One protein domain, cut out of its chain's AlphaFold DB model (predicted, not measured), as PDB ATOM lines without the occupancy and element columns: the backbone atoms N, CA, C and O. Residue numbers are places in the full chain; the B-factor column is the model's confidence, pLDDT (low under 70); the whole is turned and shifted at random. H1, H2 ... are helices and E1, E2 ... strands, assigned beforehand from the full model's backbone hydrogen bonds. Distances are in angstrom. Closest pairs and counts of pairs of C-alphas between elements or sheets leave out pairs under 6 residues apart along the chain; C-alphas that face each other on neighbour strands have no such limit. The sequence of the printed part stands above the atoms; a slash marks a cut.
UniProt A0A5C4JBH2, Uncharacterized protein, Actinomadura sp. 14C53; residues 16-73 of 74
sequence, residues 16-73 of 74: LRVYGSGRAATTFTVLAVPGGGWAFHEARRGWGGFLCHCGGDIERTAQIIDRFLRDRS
ATOM      1  N   LEU A  16      42.708 -35.571 281.838       82.88
ATOM      2  CA  LEU A  16      43.892 -35.550 282.689       82.88
ATOM      3  C   LEU A  16      44.324 -36.986 282.972       82.88
ATOM      4  O   LEU A  16      43.590 -37.750 283.594       82.88
ATOM      5  N   ARG A  17      45.523 -37.361 282.528       84.06
ATOM      6  CA  ARG A  17      46.087 -38.687 282.784       84.06
ATOM      7  C   ARG A  17      47.105 -38.609 283.911       84.06
ATOM      8  O   ARG A  17      48.125 -37.943 283.771       84.06
ATOM      9  N   VAL A  18      46.826 -39.299 285.012       81.62
ATOM     10  CA  VAL A  18      47.688 -39.326 286.196       81.62
ATOM     11  C   VAL A  18      48.431 -40.655 286.244       81.62
ATOM     12  O   VAL A  18      47.829 -41.728 286.133       81.62
ATOM     13  N   TYR A  19      49.748 -40.570 286.403       78.25
ATOM     14  CA  TYR A  19      50.639 -41.717 286.515       78.25
ATOM     15  C   TYR A  19      51.030 -41.900 287.979       78.25
ATOM     16  O   TYR A  19      51.649 -41.023 288.575       78.25
ATOM     17  N   GLY A  20      50.670 -43.044 288.557       72.81
ATOM     18  CA  GLY A  20      51.243 -43.480 289.827       72.81
ATOM     19  C   GLY A  20      52.583 -44.171 289.585       72.81
ATOM     20  O   GLY A  20      52.750 -44.849 288.571       72.81
ATOM     21  N   SER A  21      53.530 -44.031 290.513       75.69
ATOM     22  CA  SER A  21      54.821 -44.728 290.431       75.69
ATOM     23  C   SER A  21      54.611 -46.242 290.307       75.69
ATOM     24  O   SER A  21      54.030 -46.860 291.198       75.69
ATOM     25  N   GLY A  22      55.017 -46.820 289.170       71.31
ATOM     26  CA  GLY A  22      54.868 -48.251 288.870       71.31
ATOM     27  C   GLY A  22      53.430 -48.737 288.635       71.31
ATOM     28  O   GLY A  22      53.206 -49.945 288.616       71.31
ATOM     29  N   ARG A  23      52.449 -47.837 288.467       71.50
ATOM     30  CA  ARG A  23      51.018 -48.188 288.388       71.50
ATOM     31  C   ARG A  23      50.402 -47.886 287.027       71.50
ATOM     32  O   ARG A  23      50.882 -47.044 286.267       71.50
ATOM     33  N   ALA A  24      49.283 -48.555 286.744       74.19
ATOM     34  CA  ALA A  24      48.455 -48.241 285.589       74.19
ATOM     35  C   ALA A  24      47.975 -46.782 285.659       74.19
ATOM     36  O   ALA A  24      47.491 -46.309 286.689       74.19
ATOM     37  N   ALA A  25      48.125 -46.065 284.548       79.12
ATOM     38  CA  ALA A  25      47.695 -44.680 284.454       79.12
ATOM     39  C   ALA A  25      46.167 -44.584 284.529       79.12
ATOM     40  O   ALA A  25      45.469 -45.283 283.792       79.12
ATOM     41  N   THR A  26      45.664 -43.679 285.363       83.31
ATOM     42  CA  THR A  26      44.228 -43.409 285.489       83.31
ATOM     43  C   THR A  26      43.882 -42.119 284.763       83.31
ATOM     44  O   THR A  26      44.629 -41.141 284.826       83.31
ATOM     45  N   THR A  27      42.756 -42.120 284.057       85.25
ATOM     46  CA  THR A  27      42.286 -40.960 283.301       85.25
ATOM     47  C   THR A  27      41.104 -40.319 284.014       85.25
ATOM     48  O   THR A  27      40.148 -40.993 284.399       85.25
ATOM     49  N   PHE A  28      41.159 -39.002 284.143       86.56
ATOM     50  CA  PHE A  28      40.103 -38.144 284.656       86.56
ATOM     51  C   PHE A  28      39.634 -37.200 283.554       86.56
ATOM     52  O   PHE A  28      40.352 -36.953 282.585       86.56
ATOM     53  N   THR A  29      38.437 -36.656 283.714       87.75
ATOM     54  CA  THR A  29      37.937 -35.524 282.933       87.75
ATOM     55  C   THR A  29      37.708 -34.338 283.851       87.75
ATOM     56  O   THR A  29      37.411 -34.516 285.033       87.75
ATOM     57  N   VAL A  30      37.871 -33.132 283.315       85.44
ATOM     58  CA  VAL A  30      37.557 -31.890 284.027       85.44
ATOM     59  C   VAL A  30      36.350 -31.265 283.344       85.44
ATOM     60  O   VAL A  30      36.428 -30.886 282.177       85.44
ATOM     61  N   LEU A  31      35.217 -31.218 284.042       86.38
ATOM     62  CA  LEU A  31      33.946 -30.756 283.481       86.38
ATOM     63  C   LEU A  31      33.423 -29.555 284.260       86.38
ATOM     64  O   LEU A  31      33.611 -29.465 285.473       86.38
ATOM     65  N   ALA A  32      32.772 -28.635 283.552       86.81
ATOM     66  CA  ALA A  32      32.030 -27.558 284.186       86.81
ATOM     67  C   ALA A  32      30.828 -28.146 284.938       86.81
ATOM     68  O   ALA A  32      30.159 -29.055 284.439       86.81
ATOM     69  N   VAL A  33      30.545 -27.614 286.124       85.06
ATOM     70  CA  VAL A  33      29.413 -28.023 286.966       85.06
ATOM     71  C   VAL A  33      28.462 -26.846 287.204       85.06
ATOM     72  O   VAL A  33      28.887 -25.687 287.105       85.06
ATOM     73  N   PRO A  34      27.174 -27.098 287.517       85.75
ATOM     74  CA  PRO A  34      26.247 -26.035 287.900       85.75
ATOM     75  C   PRO A  34      26.845 -25.144 289.000       85.75
ATOM     76  O   PRO A  34      27.447 -25.647 289.946       85.75
ATOM     77  N   GLY A  35      26.698 -23.823 288.864       84.25
ATOM     78  CA  GLY A  35      27.310 -22.845 289.778       84.25
ATOM     79  C   GLY A  35      28.636 -22.242 289.295       84.25
ATOM     80  O   GLY A  35      29.266 -21.506 290.043       84.25
ATOM     81  N   GLY A  36      29.055 -22.519 288.053       82.00
ATOM     82  CA  GLY A  36      30.187 -21.833 287.410       82.00
ATOM     83  C   GLY A  36      31.571 -22.361 287.799       82.00
ATOM     84  O   GLY A  36      32.579 -21.748 287.456       82.00
ATOM     85  N   GLY A  37      31.625 -23.493 288.501       86.44
ATOM     86  CA  GLY A  37      32.863 -24.171 288.865       86.44
ATOM     87  C   GLY A  37      33.256 -25.272 287.882       86.44
ATOM     88  O   GLY A  37      32.534 -25.596 286.937       86.44
ATOM     89  N   TRP A  38      34.390 -25.899 288.166       87.06
ATOM     90  CA  TRP A  38      34.849 -27.107 287.485       87.06
ATOM     91  C   TRP A  38      34.904 -28.260 288.483       87.06
ATOM     92  O   TRP A  38      34.925 -28.030 289.692       87.06
ATOM     93  N   ALA A  39      34.900 -29.498 288.007       88.38
ATOM     94  CA  ALA A  39      35.063 -30.675 288.846       88.38
ATOM     95  C   ALA A  39      35.888 -31.750 288.144       88.38
ATOM     96  O   ALA A  39      35.850 -31.886 286.918       88.38
ATOM     97  N   PHE A  40      36.607 -32.534 288.943       88.00
ATOM     98  CA  PHE A  40      37.219 -33.774 288.498       88.00
ATOM     99  C   PHE A  40      36.155 -34.865 288.441       88.00
ATOM    100  O   PHE A  40      35.423 -35.097 289.405       88.00
ATOM    101  N   HIS A  41      36.110 -35.565 287.316       87.31
ATOM    102  CA  HIS A  41      35.281 -36.742 287.104       87.31
ATOM    103  C   HIS A  41      36.155 -37.901 286.646       87.31
ATOM    104  O   HIS A  41      37.123 -37.722 285.906       87.31
ATOM    105  N   GLU A  42      35.804 -39.113 287.038       85.69
ATOM    106  CA  GLU A  42      36.455 -40.301 286.517       85.69
ATOM    107  C   GLU A  42      36.138 -40.481 285.023       85.69
ATOM    108  O   GLU A  42      34.976 -40.508 284.627       85.69
ATOM    109  N   ALA A  43      37.153 -40.672 284.177       78.44
ATOM    110  CA  ALA A  43      36.954 -40.928 282.753       78.44
ATOM    111  C   ALA A  43      36.781 -42.434 282.468       78.44
ATOM    112  O   ALA A  43      37.596 -43.041 281.767       78.44
ATOM    113  N   ARG A  44      35.733 -43.078 283.004       69.62
ATOM    114  CA  ARG A  44      35.326 -44.416 282.519       69.62
ATOM    115  C   ARG A  44      34.594 -44.270 281.194       69.62
ATOM    116  O   ARG A  44      33.951 -43.251 280.964       69.62
ATOM    117  N   ARG A  45      34.660 -45.301 280.339       58.78
ATOM    118  CA  ARG A  45      33.932 -45.404 279.056       58.78
ATOM    119  C   ARG A  45      32.414 -45.196 279.253       58.78
ATOM    120  O   ARG A  45      31.668 -46.161 279.352       58.78
ATOM    121  N   GLY A  46      31.971 -43.941 279.329       53.44
ATOM    122  CA  GLY A  46      30.568 -43.521 279.339       53.44
ATOM    123  C   GLY A  46      29.961 -43.091 280.681       53.44
ATOM    124  O   GLY A  46      28.864 -42.549 280.653       53.44
ATOM    125  N   TRP A  47      30.604 -43.310 281.836       57.00
ATOM    126  CA  TRP A  47      30.031 -42.963 283.154       57.00
ATOM    127  C   TRP A  47      31.024 -42.103 283.946       57.00
ATOM    128  O   TRP A  47      31.959 -42.613 284.564       57.00
ATOM    129  N   GLY A  48      30.837 -40.784 283.865       63.09
ATOM    130  CA  GLY A  48      31.676 -39.776 284.510       63.09
ATOM    131  C   GLY A  48      31.344 -39.600 285.988       63.09
ATOM    132  O   GLY A  48      30.637 -38.661 286.347       63.09
ATOM    133  N   GLY A  49      31.831 -40.498 286.846       80.25
ATOM    134  CA  GLY A  49      31.637 -40.381 288.293       80.25
ATOM    135  C   GLY A  49      32.289 -39.106 288.827       80.25
ATOM    136  O   GLY A  49      33.497 -38.937 288.680       80.25
ATOM    137  N   PHE A  50      31.501 -38.205 289.416       85.12
ATOM    138  CA  PHE A  50      32.021 -37.019 290.103       85.12
ATOM    139  C   PHE A  50      32.963 -37.434 291.241       85.12
ATOM    140  O   PHE A  50      32.633 -38.330 292.018       85.12
ATOM    141  N   LEU A  51      34.119 -36.775 291.343       86.88
ATOM    142  CA  LEU A  51      35.082 -36.976 292.428       86.88
ATOM    143  C   LEU A  51      35.089 -35.800 293.397       86.88
ATOM    144  O   LEU A  51      34.846 -35.974 294.587       86.88
ATOM    145  N   CYS A  52      35.408 -34.607 292.897       87.44
ATOM    146  CA  CYS A  52      35.499 -33.397 293.708       87.44
ATOM    147  C   CYS A  52      35.463 -32.137 292.839       87.44
ATOM    148  O   CYS A  52      35.804 -32.175 291.655       87.44
ATOM    149  N   HIS A  53      35.069 -31.013 293.439       88.44
ATOM    150  CA  HIS A  53      35.154 -29.701 292.804       88.44
ATOM    151  C   HIS A  53      36.612 -29.262 292.628       88.44
ATOM    152  O   HIS A  53      37.457 -29.502 293.485       88.44
ATOM    153  N   CYS A  54      36.888 -28.575 291.527       80.50
ATOM    154  CA  CYS A  54      38.123 -27.850 291.292       80.50
ATOM    155  C   CYS A  54      37.985 -26.453 291.914       80.50
ATOM    156  O   CYS A  54      37.208 -25.633 291.422       80.50
ATOM    157  N   GLY A  55      38.740 -26.173 292.974       73.44
ATOM    158  CA  GLY A  55      38.826 -24.835 293.564       73.44
ATOM    159  C   GLY A  55      38.830 -24.835 295.090       73.44
ATOM    160  O   GLY A  55      38.446 -25.810 295.730       73.44
ATOM    161  N   GLY A  56      39.286 -23.722 295.665       75.69
ATOM    162  CA  GLY A  56      39.343 -23.491 297.111       75.69
ATOM    163  C   GLY A  56      40.566 -24.108 297.787       75.69
ATOM    164  O   GLY A  56      41.341 -23.381 298.396       75.69
ATOM    165  N   ASP A  57      40.762 -25.421 297.643       86.12
ATOM    166  CA  ASP A  57      41.815 -26.160 298.349       86.12
ATOM    167  C   ASP A  57      42.479 -27.207 297.434       86.12
ATOM    168  O   ASP A  57      41.937 -28.281 297.134       86.12
ATOM    169  N   ILE A  58      43.675 -26.858 296.952       85.12
ATOM    170  CA  ILE A  58      44.475 -27.697 296.050       85.12
ATOM    171  C   ILE A  58      44.982 -28.941 296.785       85.12
ATOM    172  O   ILE A  58      44.981 -30.033 296.214       85.12
ATOM    173  N   GLU A  59      45.381 -28.804 298.047       88.88
ATOM    174  CA  GLU A  59      45.923 -29.902 298.849       88.88
ATOM    175  C   GLU A  59      44.844 -30.943 299.124       88.88
ATOM    176  O   GLU A  59      45.061 -32.143 298.933       88.88
ATOM    177  N   ARG A  60      43.638 -30.492 299.472       88.06
ATOM    178  CA  ARG A  60      42.478 -31.364 299.644       88.06
ATOM    179  C   ARG A  60      42.118 -32.092 298.359       88.06
ATOM    180  O   ARG A  60      41.841 -33.291 298.389       88.06
ATOM    181  N   THR A  61      42.152 -31.388 297.234       88.00
ATOM    182  CA  THR A  61      41.899 -31.974 295.913       88.00
ATOM    183  C   THR A  61      42.926 -33.063 295.588       88.00
ATOM    184  O   THR A  61      42.556 -34.172 295.195       88.00
ATOM    185  N   ALA A  62      44.212 -32.792 295.827       87.12
ATOM    186  CA  ALA A  62      45.286 -33.761 295.635       87.12
ATOM    187  C   ALA A  62      45.118 -34.995 296.536       87.12
ATOM    188  O   ALA A  62      45.271 -36.117 296.061       87.12
ATOM    189  N   GLN A  63      44.732 -34.811 297.804       89.50
ATOM    190  CA  GLN A  63      44.460 -35.916 298.732       89.50
ATOM    191  C   GLN A  63      43.295 -36.802 298.273       89.50
ATOM    192  O   GLN A  63      43.367 -38.024 298.404       89.50
ATOM    193  N   ILE A  64      42.220 -36.211 297.735       89.50
ATOM    194  CA  ILE A  64      41.068 -36.965 297.214       89.50
ATOM    195  C   ILE A  64      41.489 -37.814 296.012       89.50
ATOM    196  O   ILE A  64      41.172 -39.003 295.962       89.50
ATOM    197  N   ILE A  65      42.231 -37.223 295.071       85.94
ATOM    198  CA  ILE A  65      42.738 -37.933 293.891       85.94
ATOM    199  C   ILE A  65      43.710 -39.040 294.309       85.94
ATOM    200  O   ILE A  65      43.586 -40.167 293.842       85.94
ATOM    201  N   ASP A  66      44.651 -38.755 295.208       86.75
ATOM    202  CA  ASP A  66      45.622 -39.739 295.680       86.75
ATOM    203  C   ASP A  66      44.941 -40.921 296.386       86.75
ATOM    204  O   ASP A  66      45.219 -42.074 296.057       86.75
ATOM    205  N   ARG A  67      43.974 -40.662 297.278       86.88
ATOM    206  CA  ARG A  67      43.175 -41.724 297.908       86.88
ATOM    207  C   ARG A  67      42.444 -42.572 296.867       86.88
ATOM    208  O   ARG A  67      42.531 -43.794 296.915       86.88
ATOM    209  N   PHE A  68      41.785 -41.933 295.902       85.50
ATOM    210  CA  PHE A  68      41.097 -42.635 294.819       85.50
ATOM    211  C   PHE A  68      42.038 -43.540 294.009       85.50
ATOM    212  O   PHE A  68      41.662 -44.648 293.629       85.50
ATOM    213  N   LEU A  69      43.270 -43.088 293.752       81.25
ATOM    214  CA  LEU A  69      44.283 -43.884 293.060       81.25
ATOM    215  C   LEU A  69      44.776 -45.063 293.910       81.25
ATOM    216  O   LEU A  69      45.032 -46.132 293.356       81.25
ATOM    217  N   ARG A  70      44.909 -44.894 295.233       83.38
ATOM    218  CA  ARG A  70      45.286 -45.982 296.153       83.38
ATOM    219  C   ARG A  70      44.208 -47.059 296.233       83.38
ATOM    220  O   ARG A  70      44.549 -48.227 296.112       83.38
ATOM    221  N   ASP A  71      42.938 -46.671 296.348       81.88
ATOM    222  CA  ASP A  71      41.799 -47.599 296.479       81.88
ATOM    223  C   ASP A  71      41.598 -48.487 295.233       81.88
ATOM    224  O   ASP A  71      40.921 -49.511 295.287       81.88
ATOM    225  N   ARG A  72      42.176 -48.100 294.089       71.56
ATOM    226  CA  ARG A  72      42.129 -48.848 292.821       71.56
ATOM    227  C   ARG A  72      43.404 -49.612 292.500       71.56
ATOM    228  O   ARG A  72      43.477 -50.259 291.453       71.56
ATOM    229  N   SER A  73      44.406 -49.520 293.367       61.78
ATOM    230  CA  SER A  73      45.547 -50.417 293.309       61.78
ATOM    231  C   SER A  73      45.091 -51.783 293.835       61.78
ATOM    232  O   SER A  73      44.514 -51.814 294.921       61.78
TER     233      SER A  73
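What this domain is: This is residues 16 to 73 of the 74 residues of an uncharacterized protein of Actinomadura sp. 14C53 (UniProt A0A5C4JBH2). A narrow, strongly twisted and curled sheet of four strands has one helix, H1, packed slantwise over one of its faces, while no named helix covers the other face. The long strand E2 pairs at its beginning with the short E1 and farther along with E3, while H1 comes closest to the sheet at the edge strand E4. The printed part has 58 residues, with four named strands and then one named helix along the chain: E1, E2, E3, E4, H1. The sheet has the order E1, E2, E3, E4 and is antiparallel throughout; the class is mixed, helices and strands. The whole is compact, with a radius of gyration of the C-alphas of 11.6 A and spans of 37 by 28 by 16 A.

Where its parts are: E1 is residues 16 to 18, with C-alpha 16 at (43.892, -35.550, 282.689), and is 6.4 A long. E2, residues 26 to 33, is the longest strand at 21.4 A. E3, residues 37 to 42, measures 16.7 A, and E4, residues 50 to 54, measures 11.1 A. H1, residues 58 to 71, is 20.1 A long and ends with C-alpha 71 at (41.799, -47.599, 296.479).

How they stand to each other: E1 to E4 form a meander, each strand the antiparallel neighbour of the one before. E1 and E2 are a hairpin at 144 degrees between their directions, with N 16 and O 28 within hydrogen-bond range at 2.8 A. E2 and E3 are a hairpin at 150 degrees, with N 31 and O 39 at 3.0 A. The pairing is staggered: E2 pairs with E1 over residues 26 to 28 and with E3 over residues 28 to 33. E3 and E4 are a hairpin at 145 degrees, with N 54 and O 38 at 2.7 A. E1 is apart from E3 and from E4. H1 is on the sheet, at a height over the sheet of 9.0 A, in two layers, a helix on one face of a sheet. It lies over E2 and runs slantwise to the strands, at 43 degrees to E2 on the local plane. Its closest C-alphas to E4 are those of Thr 61 and Cys 52, 6.9 A apart. H1 and E3 are near each other. In H1 every O i to N i+4 pair is within hydrogen-bond range.

The domain as a whole: The C-alphas of Gly 22 and Gly 35, the two farthest apart, are 37.5 A from each other. The printed part has no cut and no long link; E2 to E3 and E4 to H1 are tight. Mean pLDDT of the printed part is 81.0, and residues 44 to 48 and residue 73 are under 70.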